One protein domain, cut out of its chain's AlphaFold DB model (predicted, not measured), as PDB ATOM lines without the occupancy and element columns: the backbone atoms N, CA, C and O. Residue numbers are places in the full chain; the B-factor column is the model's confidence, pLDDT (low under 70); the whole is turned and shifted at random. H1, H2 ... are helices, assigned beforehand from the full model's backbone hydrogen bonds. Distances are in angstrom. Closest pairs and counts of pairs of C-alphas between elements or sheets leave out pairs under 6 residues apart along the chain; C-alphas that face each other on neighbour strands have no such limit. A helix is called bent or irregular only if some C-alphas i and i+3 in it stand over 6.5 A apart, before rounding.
ATOM      1  N   ALA A  38      17.161  15.878  94.823       95.44
ATOM      2  CA  ALA A  38      17.029  17.260  95.283       95.44
ATOM      3  C   ALA A  38      18.180  17.688  96.205       95.44
ATOM      4  O   ALA A  38      18.676  18.814  96.098       95.44
ATOM      5  N   ARG A  39      18.612  16.792  97.099       97.12
ATOM      6  CA  ARG A  39      19.732  17.014  98.013       97.12
ATOM      7  C   ARG A  39      21.046  17.180  97.248       97.12
ATOM      8  O   ARG A  39      21.690  18.217  97.399       97.12
ATOM      9  N   VAL A  40      21.397  16.233  96.373       97.62
ATOM     10  CA  VAL A  40      22.640  16.281  95.578       97.62
ATOM     11  C   VAL A  40      22.694  17.539  94.711       97.62
ATOM     12  O   VAL A  40      23.718  18.221  94.678       97.62
ATOM     13  N   LEU A  41      21.589  17.891  94.043       97.19
ATOM     14  CA  LEU A  41      21.517  19.096  93.215       97.19
ATOM     15  C   LEU A  41      21.771  20.362  94.036       97.19
ATOM     16  O   LEU A  41      22.539  21.224  93.611       97.19
ATOM     17  N   ARG A  42      21.155  20.462  95.218       97.50
ATOM     18  CA  ARG A  42      21.268  21.630  96.097       97.50
ATOM     19  C   ARG A  42      22.673  21.786  96.670       97.50
ATOM     20  O   ARG A  42      23.213  22.888  96.645       97.50
ATOM     21  N   GLU A  43      23.277  20.696  97.137       98.00
ATOM     22  CA  GLU A  43      24.647  20.680  97.675       98.00
ATOM     23  C   GLU A  43      25.678  21.145  96.632       98.00
ATOM     24  O   GLU A  43      26.668  21.797  96.962       98.00
ATOM     25  N   ASN A  44      25.424  20.859  95.353       97.88
ATOM     26  CA  ASN A  44      26.359  21.124  94.262       97.88
ATOM     27  C   ASN A  44      26.048  22.384  93.437       97.88
ATOM     28  O   ASN A  44      26.854  22.759  92.576       97.88
ATOM     29  N   ALA A  45      24.923  23.059  93.687       96.88
ATOM     30  CA  ALA A  45      24.479  24.214  92.906       96.88
ATOM     31  C   ALA A  45      25.482  25.374  92.964       96.88
ATOM     32  O   ALA A  45      25.952  25.839  91.931       96.88
ATOM     33  N   ALA A  46      25.902  25.781  94.165       96.50
ATOM     34  CA  ALA A  46      26.834  26.898  94.321       96.50
ATOM     35  C   ALA A  46      28.196  26.625  93.658       96.50
ATOM     36  O   ALA A  46      28.808  27.529  93.093       96.50
ATOM     37  N   ARG A  47      28.680  25.377  93.709       96.88
ATOM     38  CA  ARG A  47      29.909  24.982  93.006       96.88
ATOM     39  C   ARG A  47      29.723  25.039  91.494       96.88
ATOM     40  O   ARG A  47      30.596  25.564  90.813       96.88
ATOM     41  N   THR A  48      28.594  24.533  91.000       96.56
ATOM     42  CA  THR A  48      28.228  24.564  89.579       96.56
ATOM     43  C   THR A  48      28.238  25.987  89.026       96.56
ATOM     44  O   THR A  48      28.861  26.219  87.992       96.56
ATOM     45  N   GLU A  49      27.633  26.938  89.742       95.50
ATOM     46  CA  GLU A  49      27.609  28.340  89.313       95.50
ATOM     47  C   GLU A  49      29.009  28.960  89.301       95.50
ATOM     48  O   GLU A  49      29.419  29.547  88.302       95.50
ATOM     49  N   ARG A  50      29.801  28.766  90.366       97.00
ATOM     50  CA  ARG A  50      31.163  29.328  90.438       97.00
ATOM     51  C   ARG A  50      32.084  28.832  89.325       97.00
ATOM     52  O   ARG A  50      32.936  29.584  88.870       97.00
ATOM     53  N   GLN A  51      31.955  27.569  88.931       95.38
ATOM     54  CA  GLN A  51      32.828  26.959  87.926       95.38
ATOM     55  C   GLN A  51      32.280  27.074  86.492       95.38
ATOM     56  O   GLN A  51      32.951  26.646  85.557       95.38
ATOM     57  N   GLY A  52      31.057  27.593  86.310       93.31
ATOM     58  CA  GLY A  52      30.409  27.722  85.000       93.31
ATOM     59  C   GLY A  52      30.124  26.387  84.297       93.31
ATOM     60  O   GLY A  52      29.923  26.346  83.084       93.31
ATOM     61  N   ARG A  53      30.141  25.270  85.034       92.19
ATOM     62  CA  ARG A  53      29.938  23.913  84.511       92.19
ATOM     63  C   ARG A  53      29.215  23.064  85.551       92.19
ATOM     64  O   ARG A  53      29.568  23.147  86.724       92.19
ATOM     65  N   PRO A  54      28.258  22.203  85.177       90.06
ATOM     66  CA  PRO A  54      27.619  21.329  86.153       90.06
ATOM     67  C   PRO A  54      28.582  20.372  86.834       90.06
ATOM     68  O   PRO A  54      29.436  19.754  86.197       90.06
ATOM     69  N   ALA A  55      28.416  20.277  88.149       96.31
ATOM     70  CA  ALA A  55      28.995  19.232  88.970       96.31
ATOM     71  C   ALA A  55      28.689  17.844  88.391       96.31
ATOM     72  O   ALA A  55      27.541  17.554  88.048       96.31
ATOM     73  N   THR A  56      29.700  16.981  88.325       96.31
ATOM     74  CA  THR A  56      29.558  15.599  87.846       96.31
ATOM     75  C   THR A  56      28.508  14.839  88.656       96.31
ATOM     76  O   THR A  56      27.655  14.178  88.088       96.31
ATOM     77  N   GLU A  57      28.484  15.044  89.967       97.25
ATOM     78  CA  GLU A  57      27.560  14.444  90.925       97.25
ATOM     79  C   GLU A  57      26.106  14.830  90.625       97.25
ATOM     80  O   GLU A  57      25.220  13.976  90.635       97.25
ATOM     81  N   SER A  58      25.858  16.100  90.278       96.56
ATOM     82  CA  SER A  58      24.538  16.558  89.828       96.56
ATOM     83  C   SER A  58      24.121  15.884  88.524       96.56
ATOM     84  O   SER A  58      22.960  15.506  88.369       96.56
ATOM     85  N   LEU A  59      25.055  15.730  87.579       95.88
ATOM     86  CA  LEU A  59      24.785  15.073  86.300       95.88
ATOM     87  C   LEU A  59      24.533  13.574  86.474       95.88
ATOM     88  O   LEU A  59      23.635  13.035  85.835       95.88
ATOM     89  N   ASP A  60      25.289  12.904  87.334       96.12
ATOM     90  CA  ASP A  60      25.143  11.473  87.584       96.12
ATOM     91  C   ASP A  60      23.833  11.171  88.305       96.12
ATOM     92  O   ASP A  60      23.097  10.280  87.879       96.12
ATOM     93  N   ALA A  61      23.470  11.977  89.307       95.12
ATOM     94  CA  ALA A  61      22.170  11.873  89.960       95.12
ATOM     95  C   ALA A  61      21.018  12.129  88.971       95.12
ATOM     96  O   ALA A  61      20.063  11.355  88.910       95.12
ATOM     97  N   ALA A  62      21.119  13.169  88.136       93.25
ATOM     98  CA  ALA A  62      20.114  13.452  87.109       93.25
ATOM     99  C   ALA A  62      20.013  12.326  86.061       93.25
ATOM    100  O   ALA A  62      18.919  12.012  85.590       93.25
ATOM    101  N   ARG A  63      21.137  11.686  85.710       92.56
ATOM    102  CA  ARG A  63      21.169  10.529  84.806       92.56
ATOM    103  C   ARG A  63      20.502   9.310  85.431       92.56
ATOM    104  O   ARG A  63      19.694   8.680  84.756       92.56
ATOM    105  N   ALA A  64      20.810   9.005  86.690       90.75
ATOM    106  CA  ALA A  64      20.188   7.905  87.423       90.75
ATOM    107  C   ALA A  64      18.666   8.091  87.543       90.75
ATOM    108  O   ALA A  64      17.917   7.131  87.412       90.75
ATOM    109  N   ALA A  65      18.209   9.337  87.685       90.19
ATOM    110  CA  ALA A  65      16.791   9.693  87.689       90.19
ATOM    111  C   ALA A  65      16.140   9.749  86.289       90.19
ATOM    112  O   ALA A  65      14.980  10.134  86.164       90.19
ATOM    113  N   GLY A  66      16.873   9.432  85.215       90.25
ATOM    114  CA  GLY A  66      16.340   9.423  83.850       90.25
ATOM    115  C   GLY A  66      16.086  10.808  83.240       90.25
ATOM    116  O   GLY A  66      15.509  10.900  82.155       90.25
ATOM    117  N   ALA A  67      16.555  11.899  83.860       90.75
ATOM    118  CA  ALA A  67      16.263  13.268  83.419       90.75
ATOM    119  C   ALA A  67      16.746  13.566  81.986       90.75
ATOM    120  O   ALA A  67      16.161  14.384  81.278       90.75
ATOM    121  N   PHE A  68      17.790  12.875  81.518       91.44
ATOM    122  CA  PHE A  68      18.296  13.030  80.151       91.44
ATOM    123  C   PHE A  68      17.531  12.211  79.109       91.44
ATOM    124  O   PHE A  68      17.744  12.425  77.917       91.44
ATOM    125  N   ALA A  69      16.655  11.295  79.519       87.94
ATOM    126  CA  ALA A  69      15.923  10.394  78.631       87.94
ATOM    127  C   ALA A  69      14.437  10.760  78.468       87.94
ATOM    128  O   ALA A  69      13.730  10.075  77.738       87.94
ATOM    129  N   LEU A  70      13.969  11.856  79.083       87.50
ATOM    130  CA  LEU A  70      12.544  12.218  79.148       87.50
ATOM    131  C   LEU A  70      11.822  12.209  77.788       87.50
ATOM    132  O   LEU A  70      10.670  11.806  77.713       87.50
ATOM    133  N   ARG A  71      12.484  12.639  76.709       87.81
ATOM    134  CA  ARG A  71      11.908  12.703  75.349       87.81
ATOM    135  C   ARG A  71      12.458  11.654  74.389       87.81
ATOM    136  O   ARG A  71      12.249  11.765  73.186       87.81
ATOM    137  N   THR A  72      13.177  10.655  74.890       86.38
ATOM    138  CA  THR A  72      13.609   9.537  74.048       86.38
ATOM    139  C   THR A  72      12.363   8.805  73.531       86.38
ATOM    140  O   THR A  72      11.522   8.435  74.352       86.38
ATOM    141  N   PRO A  73      12.198   8.614  72.212       80.94
ATOM    142  CA  PRO A  73      11.029   7.935  71.657       80.94
ATOM    143  C   PRO A  73      11.037   6.431  71.963       80.94
ATOM    144  O   PRO A  73      12.095   5.833  72.179       80.94
ATOM    145  N   ALA A  74       9.863   5.803  71.865       80.12
ATOM    146  CA  ALA A  74       9.681   4.359  72.063       80.12
ATOM    147  C   ALA A  74      10.549   3.504  71.134       80.12
ATOM    148  O   ALA A  74      11.097   2.491  71.559       80.12
ATOM    149  N   SER A  75      10.758   3.948  69.892       78.25
ATOM    150  CA  SER A  75      11.635   3.273  68.926       78.25
ATOM    151  C   SER A  75      13.101   3.199  69.365       78.25
ATOM    152  O   SER A  75      13.832   2.330  68.900       78.25
ATOM    153  N   ALA A  76      13.528   4.078  70.273       76.12
ATOM    154  CA  ALA A  76      14.862   4.098  70.866       76.12
ATOM    155  C   ALA A  76      14.860   3.638  72.339       76.12
ATOM    156  O   ALA A  76      15.828   3.881  73.059       76.12
ATOM    157  N   GLY A  77      13.780   2.989  72.793       73.56
ATOM    158  CA  GLY A  77      13.663   2.431  74.142       73.56
ATOM    159  C   GLY A  77      13.310   3.439  75.241       73.56
ATOM    160  O   GLY A  77      13.664   3.200  76.392       73.56
ATOM    161  N   GLY A  78      12.658   4.562  74.913       80.81
ATOM    162  CA  GLY A  78      12.161   5.531  75.902       80.81
ATOM    163  C   GLY A  78      10.656   5.793  75.817       80.81
ATOM    164  O   GLY A  78       9.999   5.398  74.865       80.81
ATOM    165  N   ASP A  79      10.099   6.508  76.792       76.69
ATOM    166  CA  ASP A  79       8.640   6.675  76.908       76.69
ATOM    167  C   ASP A  79       8.082   7.930  76.209       76.69
ATOM    168  O   ASP A  79       6.875   8.163  76.217       76.69
ATOM    169  N   GLY A  80       8.937   8.764  75.605       82.81
ATOM    170  CA  GLY A  80       8.512   9.939  74.837       82.81
ATOM    171  C   GLY A  80       7.630  10.922  75.619       82.81
ATOM    172  O   GLY A  80       6.605  11.366  75.100       82.81
ATOM    173  N   ALA A  81       8.011  11.274  76.852       88.06
ATOM    174  CA  ALA A  81       7.175  12.025  77.795       88.06
ATOM    175  C   ALA A  81       6.575  13.305  77.199       88.06
ATOM    176  O   ALA A  81       7.217  13.999  76.417       88.06
ATOM    177  N   SER A  82       5.351  13.670  77.587       88.00
ATOM    178  CA  SER A  82       4.701  14.888  77.081       88.00
ATOM    179  C   SER A  82       5.491  16.163  77.423       88.00
ATOM    180  O   SER A  82       6.236  16.199  78.404       88.00
ATOM    181  N   ALA A  83       5.287  17.244  76.662       88.56
ATOM    182  CA  ALA A  83       5.911  18.538  76.956       88.56
ATOM    183  C   ALA A  83       5.576  19.046  78.374       88.56
ATOM    184  O   ALA A  83       6.445  19.582  79.057       88.56
ATOM    185  N   VAL A  84       4.346  18.810  78.846       90.00
ATOM    186  CA  VAL A  84       3.909  19.161  80.208       90.00
ATOM    187  C   VAL A  84       4.687  18.363  81.256       90.00
ATOM    188  O   VAL A  84       5.178  18.932  82.229       90.00
ATOM    189  N   THR A  85       4.865  17.058  81.037       89.69
ATOM    190  CA  THR A  85       5.661  16.194  81.921       89.69
ATOM    191  C   THR A  85       7.117  16.653  81.976       89.69
ATOM    192  O   THR A  85       7.677  16.784  83.062       89.69
ATOM    193  N   VAL A  86       7.718  16.955  80.820       90.81
ATOM    194  CA  VAL A  86       9.085  17.489  80.743       90.81
ATOM    195  C   VAL A  86       9.192  18.793  81.528       90.81
ATOM    196  O   VAL A  86      10.067  18.915  82.378       90.81
ATOM    197  N   ALA A  87       8.283  19.744  81.300       92.56
ATOM    198  CA  ALA A  87       8.287  21.027  81.996       92.56
ATOM    199  C   ALA A  87       8.189  20.861  83.522       92.56
ATOM    200  O   ALA A  87       8.946  21.500  84.252       92.56
ATOM    201  N   GLY A  88       7.322  19.966  84.009       92.56
ATOM    202  CA  GLY A  88       7.190  19.667  85.438       92.56
ATOM    203  C   GLY A  88       8.479  19.119  86.056       92.56
ATOM    204  O   GLY A  88       8.936  19.618  87.088       92.56
ATOM    205  N   VAL A  89       9.119  18.152  85.390       92.12
ATOM    206  CA  VAL A  89      10.395  17.576  85.846       92.12
ATOM    207  C   VAL A  89      11.509  18.625  85.842       92.12
ATOM    208  O   VAL A  89      12.219  18.769  86.838       92.12
ATOM    209  N   LEU A  90      11.644  19.401  84.764       94.00
ATOM    210  CA  LEU A  90      12.669  20.444  84.659       94.00
ATOM    211  C   LEU A  90      12.465  21.556  85.691       94.00
ATOM    212  O   LEU A  90      13.441  22.016  86.277       94.00
ATOM    213  N   ALA A  91      11.219  21.948  85.970       95.38
ATOM    214  CA  ALA A  91      10.909  22.891  87.040       95.38
ATOM    215  C   ALA A  91      11.288  22.323  88.420       95.38
ATOM    216  O   ALA A  91      11.832  23.046  89.254       95.38
ATOM    217  N   GLY A  92      11.057  21.027  88.651       94.25
ATOM    218  CA  GLY A  92      11.497  20.326  89.857       94.25
ATOM    219  C   GLY A  92      13.013  20.369  90.051       94.25
ATOM    220  O   GLY A  92      13.483  20.780  91.108       94.25
ATOM    221  N   ILE A  93      13.781  20.022  89.015       95.19
ATOM    222  CA  ILE A  93      15.253  20.077  89.027       95.19
ATOM    223  C   ILE A  93      15.739  21.523  89.195       95.19
ATOM    224  O   ILE A  93      16.629  21.797  90.001       95.19
ATOM    225  N   GLY A  94      15.134  22.461  88.462       95.06
ATOM    226  CA  GLY A  94      15.542  23.863  88.406       95.06
ATOM    227  C   GLY A  94      15.422  24.590  89.742       95.06
ATOM    228  O   GLY A  94      16.243  25.456  90.029       95.06
ATOM    229  N   ARG A  95      14.486  24.177  90.608       95.94
ATOM    230  CA  ARG A  95      14.385  24.675  91.993       95.94
ATOM    231  C   ARG A  95      15.619  24.372  92.849       95.94
ATOM    232  O   ARG A  95      15.804  25.015  93.879       95.94
ATOM    233  N   HIS A  96      16.445  23.405  92.456       96.25
ATOM    234  CA  HIS A  96      17.638  23.004  93.203       96.25
ATOM    235  C   HIS A  96      18.937  23.286  92.448       96.25
ATOM    236  O   HIS A  96      19.915  23.676  93.075       96.25
ATOM    237  N   CYS A  97      18.959  23.119  91.123       96.38
ATOM    238  CA  CYS A  97      20.100  23.475  90.283       96.38
ATOM    239  C   CYS A  97      19.633  23.885  88.869       96.38
ATOM    240  O   CYS A  97      19.398  23.010  88.024       96.38
ATOM    241  N   PRO A  98      19.538  25.198  88.580       94.94
ATOM    242  CA  PRO A  98      19.103  25.710  87.278       94.94
ATOM    243  C   PRO A  98      19.967  25.225  86.110       94.94
ATOM    244  O   PRO A  98      19.439  24.792  85.087       94.94
ATOM    245  N   ALA A  99      21.293  25.204  86.277       96.06
ATOM    246  CA  ALA A  99      22.214  24.737  85.242       96.06
ATOM    247  C   ALA A  99      21.981  23.263  84.855       96.06
ATOM    248  O   ALA A  99      22.004  22.912  83.676       96.06
ATOM    249  N   THR A 100      21.704  22.391  85.832       95.88
ATOM    250  CA  THR A 100      21.413  20.974  85.550       95.88
ATOM    251  C   THR A 100      20.079  20.821  84.820       95.88
ATOM    252  O   THR A 100      19.993  20.052  83.860       95.88
ATOM    253  N   ALA A 101      19.059  21.592  85.213       95.56
ATOM    254  CA  ALA A 101      17.775  21.620  84.512       95.56
ATOM    255  C   ALA A 101      17.932  22.085  83.057       95.56
ATOM    256  O   ALA A 101      17.367  21.473  82.153       95.56
ATOM    257  N   TRP A 102      18.751  23.109  82.809       96.50
ATOM    258  CA  TRP A 102      19.034  23.594  81.458       96.50
ATOM    259  C   TRP A 102      19.664  22.516  80.563       96.50
ATOM    260  O   TRP A 102      19.216  22.304  79.431       96.50
ATOM    261  N   ILE A 103      20.660  21.777  81.071       95.62
ATOM    262  CA  ILE A 103      21.270  20.666  80.321       95.62
ATOM    263  C   ILE A 103      20.243  19.570  80.030       95.62
ATOM    264  O   ILE A 103      20.166  19.091  78.895       95.62
ATOM    265  N   ALA A 104      19.440  19.182  81.024       94.25
ATOM    266  CA  ALA A 104      18.404  18.168  80.846       94.25
ATOM    267  C   ALA A 104      17.357  18.591  79.804       94.25
ATOM    268  O   ALA A 104      17.015  17.800  78.922       94.25
ATOM    269  N   GLY A 105      16.915  19.850  79.842       93.88
ATOM    270  CA  GLY A 105      15.979  20.408  78.870       93.88
ATOM    271  C   GLY A 105      16.546  20.429  77.455       93.88
ATOM    272  O   GLY A 105      15.898  19.946  76.530       93.88
ATOM    273  N   THR A 106      17.793  20.874  77.293       94.38
ATOM    274  CA  THR A 106      18.478  20.850  75.991       94.38
ATOM    275  C   THR A 106      18.553  19.421  75.453       94.38
ATOM    276  O   THR A 106      18.185  19.161  74.313       94.38
ATOM    277  N   CYS A 107      18.926  18.461  76.302       90.62
ATOM    278  CA  CYS A 107      18.968  17.045  75.948       90.62
ATOM    279  C   CYS A 107      17.605  16.477  75.521       90.62
ATOM    280  O   CYS A 107      17.571  15.591  74.662       90.62
ATOM    281  N   ALA A 108      16.506  16.921  76.132       88.19
ATOM    282  CA  ALA A 108      15.153  16.491  75.786       88.19
ATOM    283  C   ALA A 108      14.711  17.065  74.426       88.19
ATOM    284  O   ALA A 108      14.219  16.328  73.567       88.19
ATOM    285  N   THR A 109      14.953  18.357  74.198       86.38
ATOM    286  CA  THR A 109      14.620  19.028  72.935       86.38
ATOM    287  C   THR A 109      15.464  18.500  71.781       86.38
ATOM    288  O   THR A 109      14.912  18.154  70.741       86.38
ATOM    289  N   SER A 110      16.780  18.340  71.968       87.19
ATOM    290  CA  SER A 110      17.673  17.808  70.932       87.19
ATOM    291  C   SER A 110      17.265  16.414  70.469       87.19
ATOM    292  O   SER A 110      17.379  16.125  69.287       87.19
ATOM    293  N   LYS A 111      16.762  15.550  71.361       81.56
ATOM    294  CA  LYS A 111      16.271  14.220  70.960       81.56
ATOM    295  C   LYS A 111      15.059  14.313  70.053       81.56
ATOM    296  O   LYS A 111      15.069  13.666  69.017       81.56
ATOM    297  N   THR A 112      14.083  15.141  70.427       79.25
ATOM    298  CA  THR A 112      12.883  15.384  69.609       79.25
ATOM    299  C   THR A 112      13.290  15.934  68.240       79.25
ATOM    300  O   THR A 112      12.909  15.398  67.211       79.25
ATOM    301  N   PHE A 113      14.174  16.934  68.221       80.69
ATOM    302  CA  PHE A 113      14.674  17.512  66.977       80.69
ATOM    303  C   PHE A 113      15.404  16.484  66.101       80.69
ATOM    304  O   PHE A 113      15.124  16.376  64.914       80.69
ATOM    305  N   VAL A 114      16.323  15.697  66.671       82.50
ATOM    306  CA  VAL A 114      17.076  14.688  65.911       82.50
ATOM    307  C   VAL A 114      16.148  13.613  65.353       82.50
ATOM    308  O   VAL A 114      16.330  13.194  64.213       82.50
ATOM    309  N   THR A 115      15.152  13.171  66.119       79.38
ATOM    310  CA  THR A 115      14.192  12.170  65.643       79.38
ATOM    311  C   THR A 115      13.290  12.719  64.550       79.38
ATOM    312  O   THR A 115      13.020  12.007  63.591       79.38
ATOM    313  N   ASP A 116      12.878  13.980  64.640       76.50
ATOM    314  CA  ASP A 116      11.967  14.576  63.660       76.50
ATOM    315  C   ASP A 116      12.694  14.931  62.352       76.50
ATOM    316  O   ASP A 116      12.146  14.753  61.268       76.50
ATOM    317  N   VAL A 117      13.950  15.383  62.439       78.44
ATOM    318  CA  VAL A 117      14.744  15.819  61.277       78.44
ATOM    319  C   VAL A 117      15.486  14.663  60.605       78.44
ATOM    320  O   VAL A 117      15.605  14.639  59.383       78.44
ATOM    321  N   PHE A 118      15.987  13.698  61.381       76.94
ATOM    322  CA  PHE A 118      16.842  12.615  60.878       76.94
ATOM    323  C   PHE A 118      16.267  11.209  61.103       76.94
ATOM    324  O   PHE A 118      16.858  10.233  60.647       76.94
TER     325      PHE A 118
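AT A GLANCE: This is residues 38 to 118 of the 152 residues of an uncharacterized protein of Actinoplanes sp. NBRC 14428 (UniProt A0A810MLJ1). Two helices, H3 and H4, fold back on each other as a hairpin along the long axis of the model, and H1 crosses one end of it, about perpendicular to H4. H2 folds back from H1 as a second, shorter hairpin, and the long link of residues 65 to 82 runs from H2 toward the other end of the model and turns back to the start of H3; H4 makes most of the length. The printed part has 81 residues with four named helices, H1 to H4 in order along the chain, and no named strand: the class is all helix. It is compact, with a radius of gyration of the C-alphas of 12.9 A, and its outline is elongated, spanning 37 by 20 by 19 A.

HOW THE PARTS SIT: Start at H1, residues 38 to 51, which with residues 40 to 44 alone touches H2, residues 56 to 64; look at Leu 41 and Ser 58, their closest C-alphas, 5.2 A apart. H1 and H2 form a helical hairpin, at a steep tilt of 39 degrees, opposite ways. H3, residues 83 to 94, is close to H1 but not clearly touching, the closest C-alphas being those of Ala 38 and Ile 93, 7.1 A apart. H2 and H3 are only just apart, their closest C-alphas at 8.4 A. The hub is H4, residues 98 to 118, which touches H1, H2 and H3. With residues 100 to 108 alone it touches H3 as a helical hairpin, at a shallow tilt of 27 degrees, opposite ways; the closest C-alphas, of Gly 94 and Ala 101, are 5.0 A apart. With residues 98 to 100 alone H4 touches H1, about perpendicular at 89 degrees; the closest C-alphas, of Thr 48 and Ala 99, are 7.4 A apart. H4 and H2 only just touch, with 3 pairs of C-alphas within 8 A, the closest those of Leu 59 and Thr 100 at 6.8 A. The helix packing is mostly crossed, with 1 of 4 touching pairs at a shallow tilt. In H2, H3 and H4 every O i to N i+4 pair is within hydrogen-bond range; in H1, 8 of 10 are.

IN THESE COORDINATES: Find C-alpha 38 at (17.029, 17.260, 95.283); from there H1 runs 19.9 A to C-alpha 51. It is irregular: C-alphas 43 and 46 are 7.4 A apart. H2 is 12.1 A long and H3 15.9 A, H3 beginning at C-alpha 83 at (5.911, 18.538, 76.956). H4 is the longest, 29.6 A, and ends at C-alpha 118 at (16.842, 12.615, 60.878).

THE WHOLE: The two C-alphas farthest apart, those of Arg 50 and Ser 75, are 39.0 A apart. The printed part has no cut. The links from H1 to H2 and from H3 to H4 are tight, and that from H2 to H3, 18 residues, is long. The mean pLDDT of the printed part is 90.6, and no printed residue is under 70.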